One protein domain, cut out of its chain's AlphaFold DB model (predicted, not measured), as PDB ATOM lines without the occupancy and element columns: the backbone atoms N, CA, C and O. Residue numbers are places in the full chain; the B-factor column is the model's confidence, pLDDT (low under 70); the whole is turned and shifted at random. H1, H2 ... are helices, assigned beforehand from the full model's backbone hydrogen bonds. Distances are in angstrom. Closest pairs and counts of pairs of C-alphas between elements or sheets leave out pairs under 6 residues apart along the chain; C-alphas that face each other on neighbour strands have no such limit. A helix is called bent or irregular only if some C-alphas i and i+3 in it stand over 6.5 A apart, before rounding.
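AT A GLANCE: This is residues 45 to 136 of the 387 residues of an uncharacterized protein of Cochliobolus heterostrophus (strain C5 / ATCC 48332 / race O) (UniProt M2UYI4). What is the main picture? Helices make two levels linked along one side by the longest, H4: H2 crosses its residues 112 to 119 at one level, while at the other H5 packs across its residues 103 to 110, and H1 and H3 run side by side in opposite ways. What is printed? The printed part has 92 residues, all helix in class, with H1, H2, H3, H4 and H5 in chain order and no named strand. It is compact, with a radius of gyration of the C-alphas of 12.5 A and spans of 37 by 28 by 25 A.

IN THESE COORDINATES: Where are the first helices? H1, residues 46 to 53, begins at C-alpha 46 (113.524, 1.087, 53.880); H2, residues 71 to 81, is 16.4 A long; H3 is residues 93 to 99. Where are the last? H4, residues 103 to 119, is 24.3 A long. H5, residues 129 to 134, ends at C-alpha 134 (108.021, 1.675, 31.724) and is irregular, with C-alphas 130 and 133 7.1 A apart.

HOW THE PARTS SIT: What touches H1? H3 does, at a shallow tilt of 22 degrees; the closest C-alphas, Cys 48 and Cys 95, are 5.4 A apart. How does H4 stand? It touches H2 at a steep tilt of 59 degrees, Arg 76 to Gly 116 being the closest C-alphas at 4.2 A. It touches H5 about perpendicular at 85 degrees, Arg 107 to Phe 134 being the closest C-alphas at 4.8 A. Are the backbones complete? In H3 and H4 every O i to N i+4 pair is within hydrogen-bond range, against 3 of 4 in H1, 5 of 7 in H2 and 0 of 2 in H5, where 2 of 3 O i to N i+3 pairs are.

THE WHOLE: How far does it reach? The farthest C-alphas, Asp 59 and Lys 136, are 37.7 A apart, and the printed part has no cut. Which links are long? H1 to H2 and H2 to H3. Where is confidence low? Residue 63 and residues 66 to 71 are under 70 in pLDDT.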
ATOM      1  N   SER A  45     111.045   1.865  49.699       93.69
ATOM      2  CA  SER A  45     110.948   1.412  51.080       93.69
ATOM      3  C   SER A  45     112.325   1.272  51.730       93.69
ATOM      4  O   SER A  45     113.333   0.980  51.079       93.69
ATOM      5  N   GLU A  46     112.349   1.389  53.056       92.38
ATOM      6  CA  GLU A  46     113.524   1.087  53.880       92.38
ATOM      7  C   GLU A  46     114.032  -0.345  53.632       92.38
ATOM      8  O   GLU A  46     115.235  -0.596  53.611       92.38
ATOM      9  N   LYS A  47     113.121  -1.280  53.329       95.56
ATOM     10  CA  LYS A  47     113.465  -2.655  52.960       95.56
ATOM     11  C   LYS A  47     114.314  -2.699  51.689       95.56
ATOM     12  O   LYS A  47     115.330  -3.390  51.658       95.56
ATOM     13  N   CYS A  48     113.935  -1.960  50.648       96.12
ATOM     14  CA  CYS A  48     114.696  -1.938  49.401       96.12
ATOM     15  C   CYS A  48     116.042  -1.215  49.519       96.12
ATOM     16  O   CYS A  48     116.971  -1.568  48.786       96.12
ATOM     17  N   GLN A  49     116.167  -0.264  50.446       94.06
ATOM     18  CA  GLN A  49     117.450   0.345  50.810       94.06
ATOM     19  C   GLN A  49     118.337  -0.655  51.558       94.06
ATOM     20  O   GLN A  49     119.496  -0.842  51.195       94.06
ATOM     21  N   GLN A  50     117.782  -1.377  52.535       93.62
ATOM     22  CA  GLN A  50     118.533  -2.364  53.307       93.62
ATOM     23  C   GLN A  50     119.094  -3.488  52.424       93.62
ATOM     24  O   GLN A  50     120.251  -3.860  52.572       93.62
ATOM     25  N   VAL A  51     118.332  -3.957  51.427       94.69
ATOM     26  CA  VAL A  51     118.813  -4.964  50.458       94.69
ATOM     27  C   VAL A  51     120.030  -4.478  49.661       94.69
ATOM     28  O   VAL A  51     120.845  -5.300  49.238       94.69
ATOM     29  N   ALA A  52     120.156  -3.172  49.415       93.56
ATOM     30  CA  ALA A  52     121.349  -2.609  48.790       93.56
ATOM     31  C   ALA A  52     122.505  -2.504  49.798       93.56
ATOM     32  O   ALA A  52     123.598  -2.984  49.504       93.56
ATOM     33  N   ARG A  53     122.240  -2.008  51.017       91.31
ATOM     34  CA  ARG A  53     123.238  -1.932  52.102       91.31
ATOM     35  C   ARG A  53     123.849  -3.287  52.448       91.31
ATOM     36  O   ARG A  53     125.055  -3.381  52.613       91.31
ATOM     37  N   ASP A  54     123.052  -4.351  52.487       93.38
ATOM     38  CA  ASP A  54     123.530  -5.701  52.816       93.38
ATOM     39  C   ASP A  54     124.510  -6.266  51.768       93.38
ATOM     40  O   ASP A  54     125.252  -7.213  52.045       93.38
ATOM     41  N   LYS A  55     124.504  -5.711  50.546       92.06
ATOM     42  CA  LYS A  55     125.448  -6.069  49.476       92.06
ATOM     43  C   LYS A  55     126.731  -5.248  49.524       92.06
ATOM     44  O   LYS A  55     127.719  -5.667  48.921       92.06
ATOM     45  N   LEU A  56     126.708  -4.107  50.202       90.12
ATOM     46  CA  LEU A  56     127.840  -3.209  50.289       90.12
ATOM     47  C   LEU A  56     128.860  -3.702  51.330       90.12
ATOM     48  O   LEU A  56     128.488  -4.277  52.358       90.12
ATOM     49  N   PRO A  57     130.163  -3.495  51.080       90.31
ATOM     50  CA  PRO A  57     131.192  -3.628  52.101       90.31
ATOM     51  C   PRO A  57     130.875  -2.767  53.341       90.31
ATOM     52  O   PRO A  57     130.327  -1.672  53.186       90.31
ATOM     53  N   PRO A  58     131.211  -3.218  54.565       86.00
ATOM     54  CA  PRO A  58     130.892  -2.511  55.816       86.00
ATOM     55  C   PRO A  58     131.561  -1.131  55.953       86.00
ATOM     56  O   PRO A  58     131.206  -0.366  56.841       86.00
ATOM     57  N   ASP A  59     132.526  -0.824  55.093       86.88
ATOM     58  CA  ASP A  59     133.249   0.441  54.971       86.88
ATOM     59  C   ASP A  59     132.675   1.377  53.892       86.88
ATOM     60  O   ASP A  59     133.249   2.431  53.617       86.88
ATOM     61  N   SER A  60     131.538   1.027  53.285       85.56
ATOM     62  CA  SER A  60     130.888   1.881  52.288       85.56
ATOM     63  C   SER A  60     130.326   3.136  52.950       85.56
ATOM     64  O   SER A  60     129.545   3.055  53.896       85.56
ATOM     65  N   GLU A  61     130.735   4.299  52.445       80.50
ATOM     66  CA  GLU A  61     130.355   5.612  52.963       80.50
ATOM     67  C   GLU A  61     128.825   5.762  52.973       80.50
ATOM     68  O   GLU A  61     128.175   5.767  51.922       80.50
ATOM     69  N   GLU A  62     128.238   5.857  54.171       77.12
ATOM     70  CA  GLU A  62     126.805   6.072  54.342       77.12
ATOM     71  C   GLU A  62     126.467   7.476  53.846       77.12
ATOM     72  O   GLU A  62     126.727   8.494  54.488       77.12
ATOM     73  N   LEU A  63     125.958   7.540  52.625       66.25
ATOM     74  CA  LEU A  63     125.653   8.807  51.999       66.25
ATOM     75  C   LEU A  63     124.366   9.377  52.566       66.25
ATOM     76  O   LEU A  63     123.291   8.822  52.353       66.25
ATOM     77  N   SER A  64     124.505  10.539  53.207       78.38
ATOM     78  CA  SER A  64     123.429  11.370  53.750       78.38
ATOM     79  C   SER A  64     122.522  11.970  52.663       78.38
ATOM     80  O   SER A  64     122.342  13.184  52.577       78.38
ATOM     81  N   CYS A  65     121.912  11.127  51.828       83.06
ATOM     82  CA  CYS A  65     120.744  11.494  51.026       83.06
ATOM     83  C   CYS A  65     119.441  11.398  51.859       83.06
ATOM     84  O   CYS A  65     118.348  11.420  51.293       83.06
ATOM     85  N   ASP A  66     119.545  11.335  53.195       66.12
ATOM     86  CA  ASP A  66     118.474  11.092  54.176       66.12
ATOM     87  C   ASP A  66     117.505  12.263  54.387       66.12
ATOM     88  O   ASP A  66     116.885  12.380  55.443       66.12
ATOM     89  N   SER A  67     117.316  13.136  53.396       61.34
ATOM     90  CA  SER A  67     116.166  14.043  53.390       61.34
ATOM     91  C   SER A  67     115.053  13.458  52.503       61.34
ATOM     92  O   SER A  67     114.853  13.932  51.379       61.34
ATOM     93  N   PRO A  68     114.292  12.442  52.968       55.50
ATOM     94  CA  PRO A  68     113.172  11.876  52.215       55.50
ATOM     95  C   PRO A  68     112.009  12.869  52.067       55.50
ATOM     96  O   PRO A  68     111.049  12.596  51.354       55.50
ATOM     97  N   THR A  69     112.077  14.036  52.720       52.75
ATOM     98  CA  THR A  69     111.046  15.080  52.679       52.75
ATOM     99  C   THR A  69     110.936  15.797  51.332       52.75
ATOM    100  O   THR A  69     109.962  16.509  51.107       52.75
ATOM    101  N   LEU A  70     111.880  15.590  50.410       54.22
ATOM    102  CA  LEU A  70     111.810  16.094  49.039       54.22
ATOM    103  C   LEU A  70     112.000  14.922  48.068       54.22
ATOM    104  O   LEU A  70     113.132  14.602  47.713       54.22
ATOM    105  N   GLU A  71     110.900  14.311  47.610       65.31
ATOM    106  CA  GLU A  71     110.896  13.234  46.593       65.31
ATOM    107  C   GLU A  71     111.829  13.547  45.408       65.31
ATOM    108  O   GLU A  71     112.608  12.706  44.966       65.31
ATOM    109  N   SER A  72     111.797  14.788  44.912       72.81
ATOM    110  CA  SER A  72     112.650  15.229  43.804       72.81
ATOM    111  C   SER A  72     114.110  15.463  44.210       72.81
ATOM    112  O   SER A  72     115.014  15.284  43.393       72.81
ATOM    113  N   GLY A  73     114.355  15.842  45.467       87.25
ATOM    114  CA  GLY A  73     115.690  16.071  46.017       87.25
ATOM    115  C   GLY A  73     116.459  14.773  46.255       87.25
ATOM    116  O   GLY A  73     117.662  14.726  45.995       87.25
ATOM    117  N   TYR A  74     115.762  13.709  46.664       90.94
ATOM    118  CA  TYR A  74     116.365  12.397  46.884       90.94
ATOM    119  C   TYR A  74     116.985  11.838  45.598       90.94
ATOM    120  O   TYR A  74     118.182  11.555  45.562       90.94
ATOM    121  N   PHE A  75     116.216  11.762  44.503       93.38
ATOM    122  CA  PHE A  75     116.747  11.260  43.229       93.38
ATOM    123  C   PHE A  75     117.853  12.142  42.662       93.38
ATOM    124  O   PHE A  75     118.777  11.630  42.041       93.38
ATOM    125  N   ARG A  76     117.814  13.454  42.917       94.12
ATOM    126  CA  ARG A  76     118.914  14.356  42.569       94.12
ATOM    127  C   ARG A  76     120.207  13.983  43.307       94.12
ATOM    128  O   ARG A  76     121.264  13.935  42.685       94.12
ATOM    129  N   CYS A  77     120.121  13.700  44.610       93.56
ATOM    130  CA  CYS A  77     121.255  13.270  45.438       93.56
ATOM    131  C   CYS A  77     121.808  11.916  44.982       93.56
ATOM    132  O   CYS A  77     123.006  11.784  44.737       93.56
ATOM    133  N   VAL A  78     120.922  10.937  44.779       93.75
ATOM    134  CA  VAL A  78     121.295   9.603  44.300       93.75
ATOM    135  C   VAL A  78     121.942   9.673  42.917       93.75
ATOM    136  O   VAL A  78     123.017   9.113  42.725       93.75
ATOM    137  N   CYS A  79     121.354  10.416  41.973       94.88
ATOM    138  CA  CYS A  79     121.918  10.585  40.632       94.88
ATOM    139  C   CYS A  79     123.295  11.263  40.640       94.88
ATOM    140  O   CYS A  79     124.118  10.966  39.777       94.88
ATOM    141  N   ALA A  80     123.567  12.147  41.608       94.38
ATOM    142  CA  ALA A  80     124.876  12.791  41.744       94.38
ATOM    143  C   ALA A  80     125.977  11.802  42.149       94.38
ATOM    144  O   ALA A  80     127.160  12.106  42.012       94.38
ATOM    145  N   LYS A  81     125.591  10.626  42.650       94.06
ATOM    146  CA  LYS A  81     126.509   9.577  43.083       94.06
ATOM    147  C   LYS A  81     126.533   8.390  42.131       94.06
ATOM    148  O   LYS A  81     127.607   7.900  41.802       94.06
ATOM    149  N   THR A  82     125.372   7.963  41.640       94.69
ATOM    150  CA  THR A  82     125.259   6.877  40.666       94.69
ATOM    151  C   THR A  82     124.290   7.217  39.540       94.69
ATOM    152  O   THR A  82     123.131   7.576  39.743       94.69
ATOM    153  N   ARG A  83     124.768   7.040  38.307       95.12
ATOM    154  CA  ARG A  83     123.976   7.210  37.079       95.12
ATOM    155  C   ARG A  83     123.328   5.904  36.622       95.12
ATOM    156  O   ARG A  83     122.813   5.842  35.509       95.12
ATOM    157  N   PHE A  84     123.360   4.862  37.448       96.44
ATOM    158  CA  PHE A  84     122.864   3.531  37.113       96.44
ATOM    159  C   PHE A  84     121.612   3.234  37.936       96.44
ATOM    160  O   PHE A  84     121.636   3.330  39.162       96.44
ATOM    161  N   LEU A  85     120.510   2.868  37.272       96.44
ATOM    162  CA  LEU A  85     119.319   2.411  37.987       96.44
ATOM    163  C   LEU A  85     119.494   0.967  38.474       96.44
ATOM    164  O   LEU A  85     119.069   0.643  39.574       96.44
ATOM    165  N   GLY A  86     120.115   0.096  37.673       95.12
ATOM    166  CA  GLY A  86     120.230  -1.328  37.996       95.12
ATOM    167  C   GLY A  86     121.249  -1.660  39.069       95.12
ATOM    168  O   GLY A  86     120.967  -2.437  39.980       95.12
ATOM    169  N   HIS A  87     122.417  -1.044  38.959       93.88
ATOM    170  CA  HIS A  87     123.541  -1.220  39.871       93.88
ATOM    171  C   HIS A  87     123.627  -0.007  40.793       93.88
ATOM    172  O   HIS A  87     124.588   0.756  40.768       93.88
ATOM    173  N   ASN A  88     122.536   0.226  41.520       94.31
ATOM    174  CA  ASN A  88     122.425   1.324  42.460       94.31
ATOM    175  C   ASN A  88     122.783   0.831  43.868       94.31
ATOM    176  O   ASN A  88     122.201  -0.136  44.361       94.31
ATOM    177  N   ASP A  89     123.730   1.511  44.505       93.88
ATOM    178  CA  ASP A  89     124.219   1.166  45.843       93.88
ATOM    179  C   ASP A  89     123.282   1.657  46.964       93.88
ATOM    180  O   ASP A  89     123.363   1.200  48.100       93.88
ATOM    181  N   TYR A  90     122.347   2.559  46.653       92.94
ATOM    182  CA  TYR A  90     121.435   3.181  47.621       92.94
ATOM    183  C   TYR A  90     120.114   2.433  47.763       92.94
ATOM    184  O   TYR A  90     119.486   2.475  48.820       92.94
ATOM    185  N   PHE A  91     119.668   1.756  46.707       95.12
ATOM    186  CA  PHE A  91     118.481   0.915  46.751       95.12
ATOM    187  C   PHE A  91     118.518  -0.175  45.684       95.12
ATOM    188  O   PHE A  91     119.045  -0.010  44.588       95.12
ATOM    189  N   SER A  92     117.873  -1.301  45.977       96.56
ATOM    190  CA  SER A  92     117.704  -2.376  45.003       96.56
ATOM    191  C   SER A  92     116.569  -2.045  44.034       96.56
ATOM    192  O   SER A  92     115.394  -2.153  44.391       96.56
ATOM    193  N   ALA A  93     116.892  -1.698  42.784       96.88
ATOM    194  CA  ALA A  93     115.881  -1.437  41.754       96.88
ATOM    195  C   ALA A  93     114.966  -2.640  41.489       96.88
ATOM    196  O   ALA A  93     113.797  -2.457  41.155       96.88
ATOM    197  N   HIS A  94     115.465  -3.863  41.681       97.44
ATOM    198  CA  HIS A  94     114.644  -5.068  41.595       97.44
ATOM    199  C   HIS A  94     113.641  -5.169  42.756       97.44
ATOM    200  O   HIS A  94     112.493  -5.544  42.549       97.44
ATOM    201  N   CYS A  95     114.049  -4.795  43.974       97.62
ATOM    202  CA  CYS A  95     113.142  -4.751  45.123       97.62
ATOM    203  C   CYS A  95     112.046  -3.700  44.917       97.62
ATOM    204  O   CYS A  95     110.869  -4.017  45.053       97.62
ATOM    205  N   VAL A  96     112.421  -2.485  44.496       96.88
ATOM    206  CA  VAL A  96     111.452  -1.413  44.219       96.88
ATOM    207  C   VAL A  96     110.470  -1.851  43.132       96.88
ATOM    208  O   VAL A  96     109.268  -1.666  43.275       96.88
ATOM    209  N   PHE A  97     110.954  -2.519  42.083       97.19
ATOM    210  CA  PHE A  97     110.102  -3.051  41.021       97.19
ATOM    211  C   PHE A  97     109.035  -4.036  41.523       97.19
ATOM    212  O   PHE A  97     107.930  -4.058  40.980       97.19
ATOM    213  N   GLN A  98     109.371  -4.862  42.519       97.25
ATOM    214  CA  GLN A  98     108.439  -5.812  43.132       97.25
ATOM    215  C   GLN A  98     107.431  -5.127  44.063       97.25
ATOM    216  O   GLN A  98     106.309  -5.611  44.201       97.25
ATOM    217  N   GLU A  99     107.819  -4.025  44.708       95.75
ATOM    218  CA  GLU A  99     106.939  -3.275  45.607       95.75
ATOM    219  C   GLU A  99     105.960  -2.369  44.856       95.75
ATOM    220  O   GLU A  99     104.794  -2.287  45.249       95.75
ATOM    221  N   CYS A 100     106.384  -1.757  43.747       95.56
ATOM    222  CA  CYS A 100     105.476  -1.031  42.864       95.56
ATOM    223  C   CYS A 100     104.560  -2.035  42.151       95.56
ATOM    224  O   CYS A 100     105.015  -2.797  41.294       95.56
ATOM    225  N   LYS A 101     103.263  -2.049  42.467       94.31
ATOM    226  CA  LYS A 101     102.323  -2.996  41.839       94.31
ATOM    227  C   LYS A 101     101.842  -2.503  40.484       94.31
ATOM    228  O   LYS A 101     101.743  -3.293  39.547       94.31
ATOM    229  N   ASP A 102     101.615  -1.200  40.372       94.88
ATOM    230  CA  ASP A 102     100.978  -0.620  39.201       94.88
ATOM    231  C   ASP A 102     101.996  -0.146  38.161       94.88
ATOM    232  O   ASP A 102     102.972   0.547  38.459       94.88
ATOM    233  N   ASP A 103     101.713  -0.430  36.890       94.94
ATOM    234  CA  ASP A 103     102.497   0.060  35.750       94.94
ATOM    235  C   ASP A 103     102.613   1.589  35.744       94.94
ATOM    236  O   ASP A 103     103.644   2.148  35.362       94.94
ATOM    237  N   ARG A 104     101.557   2.278  36.195       93.69
ATOM    238  CA  ARG A 104     101.535   3.738  36.334       93.69
ATOM    239  C   ARG A 104     102.559   4.214  37.361       93.69
ATOM    240  O   ARG A 104     103.278   5.174  37.095       93.69
ATOM    241  N   GLU A 105     102.645   3.541  38.504       93.62
ATOM    242  CA  GLU A 105     103.601   3.871  39.559       93.62
ATOM    243  C   GLU A 105     105.036   3.582  39.119       93.62
ATOM    244  O   GLU A 105     105.918   4.408  39.332       93.62
ATOM    245  N   LYS A 106     105.266   2.467  38.414       95.50
ATOM    246  CA  LYS A 106     106.579   2.144  37.830       95.50
ATOM    247  C   LYS A 106     107.032   3.204  36.826       95.50
ATOM    248  O   LYS A 106     108.178   3.652  36.869       95.50
ATOM    249  N   ARG A 107     106.133   3.661  35.944       95.31
ATOM    250  CA  ARG A 107     106.412   4.772  35.012       95.31
ATOM    251  C   ARG A 107     106.708   6.066  35.763       95.31
ATOM    252  O   ARG A 107     107.661   6.760  35.413       95.31
ATOM    253  N   ALA A 108     105.918   6.382  36.791       93.38
ATOM    254  CA  ALA A 108     106.119   7.567  37.619       93.38
ATOM    255  C   ALA A 108     107.486   7.539  38.317       93.38
ATOM    256  O   ALA A 108     108.219   8.522  38.244       93.38
ATOM    257  N   PHE A 109     107.870   6.396  38.887       94.94
ATOM    258  CA  PHE A 109     109.164   6.183  39.526       94.94
ATOM    259  C   PHE A 109     110.332   6.399  38.554       94.94
ATOM    260  O   PHE A 109     111.210   7.227  38.799       94.94
ATOM    261  N   VAL A 110     110.318   5.727  37.394       95.56
ATOM    262  CA  VAL A 110     111.368   5.894  36.370       95.56
ATOM    263  C   VAL A 110     111.438   7.339  35.882       95.56
ATOM    264  O   VAL A 110     112.529   7.862  35.643       95.56
ATOM    265  N   LYS A 111     110.285   8.001  35.727       94.69
ATOM    266  CA  LYS A 111     110.221   9.410  35.338       94.69
ATOM    267  C   LYS A 111     110.859  10.307  36.401       94.69
ATOM    268  O   LYS A 111     111.699  11.123  36.040       94.69
ATOM    269  N   GLN A 112     110.519  10.135  37.679       94.00
ATOM    270  CA  GLN A 112     111.108  10.905  38.779       94.00
ATOM    271  C   GLN A 112     112.625  10.696  38.876       94.00
ATOM    272  O   GLN A 112     113.361  11.676  38.986       94.00
ATOM    273  N   TYR A 113     113.105   9.455  38.741       94.69
ATOM    274  CA  TYR A 113     114.542   9.157  38.739       94.69
ATOM    275  C   TYR A 113     115.262   9.869  37.583       94.69
ATOM    276  O   TYR A 113     116.262  10.559  37.781       94.69
ATOM    277  N   LYS A 114     114.720   9.766  36.358       95.56
ATOM    278  CA  LYS A 114     115.260  10.462  35.179       95.56
ATOM    279  C   LYS A 114     115.248  11.980  35.353       95.56
ATOM    280  O   LYS A 114     116.214  12.635  34.969       95.56
ATOM    281  N   ASP A 115     114.176  12.534  35.909       94.56
ATOM    282  CA  ASP A 115     114.044  13.971  36.152       94.56
ATOM    283  C   ASP A 115     115.044  14.444  37.227       94.56
ATOM    284  O   ASP A 115     115.619  15.522  37.083       94.56
ATOM    285  N   GLY A 116     115.331  13.630  38.250       94.06
ATOM    286  CA  GLY A 116     116.379  13.890  39.246       94.06
ATOM    287  C   GLY A 116     117.786  13.934  38.638       94.06
ATOM    288  O   GLY A 116     118.542  14.866  38.906       94.06
ATOM    289  N   CYS A 117     118.110  12.992  37.748       95.94
ATOM    290  CA  CYS A 117     119.378  12.993  37.009       95.94
ATOM    291  C   CYS A 117     119.494  14.209  36.073       95.94
ATOM    292  O   CYS A 117     120.523  14.883  36.044       95.94
ATOM    293  N   LYS A 118     118.416  14.572  35.365       96.38
ATOM    294  CA  LYS A 118     118.413  15.761  34.496       96.38
ATOM    295  C   LYS A 118     118.678  17.058  35.261       96.38
ATOM    296  O   LYS A 118     119.312  17.954  34.713       96.38
ATOM    297  N   GLN A 119     118.224  17.167  36.510       95.56
ATOM    298  CA  GLN A 119     118.449  18.359  37.339       95.56
ATOM    299  C   GLN A 119     119.926  18.609  37.671       95.56
ATOM    300  O   GLN A 119     120.286  19.750  37.940       95.56
ATOM    301  N   ILE A 120     120.776  17.577  37.640       96.25
ATOM    302  CA  ILE A 120     122.234  17.716  37.804       96.25
ATOM    303  C   ILE A 120     122.981  17.764  36.462       96.25
ATOM    304  O   ILE A 120     124.206  17.742  36.447       96.25
ATOM    305  N   GLY A 121     122.260  17.822  35.336       96.56
ATOM    306  CA  GLY A 121     122.852  17.813  33.996       96.56
ATOM    307  C   GLY A 121     123.321  16.435  33.521       96.56
ATOM    308  O   GLY A 121     123.986  16.344  32.495       96.56
ATOM    309  N   GLU A 122     122.959  15.365  34.231       96.62
ATOM    310  CA  GLU A 122     123.351  13.999  33.894       96.62
ATOM    311  C   GLU A 122     122.197  13.226  33.250       96.62
ATOM    312  O   GLU A 122     121.011  13.480  33.477       96.62
ATOM    313  N   SER A 123     122.554  12.234  32.439       96.25
ATOM    314  CA  SER A 123     121.594  11.287  31.869       96.25
ATOM    315  C   SER A 123     121.716   9.926  32.547       96.25
ATOM    316  O   SER A 123     122.789   9.533  33.003       96.25
ATOM    317  N   LEU A 124     120.591   9.215  32.641       95.94
ATOM    318  CA  LEU A 124     120.548   7.867  33.198       95.94
ATOM    319  C   LEU A 124     121.315   6.910  32.273       95.94
ATOM    320  O   LEU A 124     120.907   6.728  31.127       95.94
ATOM    321  N   ALA A 125     122.402   6.320  32.766       96.06
ATOM    322  CA  ALA A 125     123.322   5.502  31.976       96.06
ATOM    323  C   ALA A 125     122.828   4.060  31.780       96.06
ATOM    324  O   ALA A 125     123.108   3.452  30.749       96.06
ATOM    325  N   ASP A 126     122.086   3.519  32.748       96.06
ATOM    326  CA  ASP A 126     121.605   2.134  32.730       96.06
ATOM    327  C   ASP A 126     120.183   2.014  33.279       96.06
ATOM    328  O   ASP A 126     119.807   2.684  34.247       96.06
ATOM    329  N   ILE A 127     119.412   1.122  32.658       96.94
ATOM    330  CA  ILE A 127     118.042   0.773  33.021       96.94
ATOM    331  C   ILE A 127     117.923  -0.754  32.930       96.94
ATOM    332  O   ILE A 127     118.054  -1.294  31.829       96.94
ATOM    333  N   PRO A 128     117.621  -1.459  34.038       97.38
ATOM    334  CA  PRO A 128     117.438  -2.906  34.003       97.38
ATOM    335  C   PRO A 128     116.350  -3.320  33.022       97.38
ATOM    336  O   PRO A 128     115.384  -2.585  32.793       97.38
ATOM    337  N   LYS A 129     116.477  -4.532  32.480       97.81
ATOM    338  CA  LYS A 129     115.579  -5.049  31.441       97.81
ATOM    339  C   LYS A 129     114.112  -5.029  31.876       97.81
ATOM    340  O   LYS A 129     113.255  -4.692  31.065       97.81
ATOM    341  N   GLU A 130     113.831  -5.306  33.148       97.50
ATOM    342  CA  GLU A 130     112.484  -5.260  33.719       97.50
ATOM    343  C   GLU A 130     111.867  -3.852  33.732       97.50
ATOM    344  O   GLU A 130     110.650  -3.717  33.664       97.50
ATOM    345  N   TRP A 131     112.683  -2.793  33.748       97.69
ATOM    346  CA  TRP A 131     112.215  -1.406  33.782       97.69
ATOM    347  C   TRP A 131     111.992  -0.804  32.386       97.69
ATOM    348  O   TRP A 131     111.260   0.178  32.250       97.69
ATOM    349  N   ILE A 132     112.575  -1.394  31.334       96.69
ATOM    350  CA  ILE A 132     112.508  -0.887  29.950       96.69
ATOM    351  C   ILE A 132     111.067  -0.604  29.469       96.69
ATOM    352  O   ILE A 132     110.857   0.477  28.906       96.69
ATOM    353  N   PRO A 133     110.053  -1.468  29.696       97.00
ATOM    354  CA  PRO A 133     108.676  -1.214  29.246       97.00
ATOM    355  C   PRO A 133     108.057   0.076  29.812       97.00
ATOM    356  O   PRO A 133     107.211   0.697  29.166       97.00
ATOM    357  N   PHE A 134     108.526   0.514  30.982       96.25
ATOM    358  CA  PHE A 134     108.021   1.675  31.724       96.25
ATOM    359  C   PHE A 134     108.773   2.972  31.397       96.25
ATOM    360  O   PHE A 134     108.444   4.038  31.907       96.25
ATOM    361  N   THR A 135     109.785   2.908  30.528       95.25
ATOM    362  CA  THR A 135     110.556   4.087  30.105       95.25
ATOM    363  C   THR A 135     109.898   4.882  28.986       95.25
ATOM    364  O   THR A 135     110.242   6.053  28.796       95.25
ATOM    365  N   LYS A 136     109.004   4.242  28.224       91.19
ATOM    366  CA  LYS A 136     108.326   4.849  27.084       91.19
ATOM    367  C   LYS A 136     107.151   5.692  27.586       91.19
ATOM    368  O   LYS A 136     106.401   5.210  28.440       91.19
TER     369      LYS A 136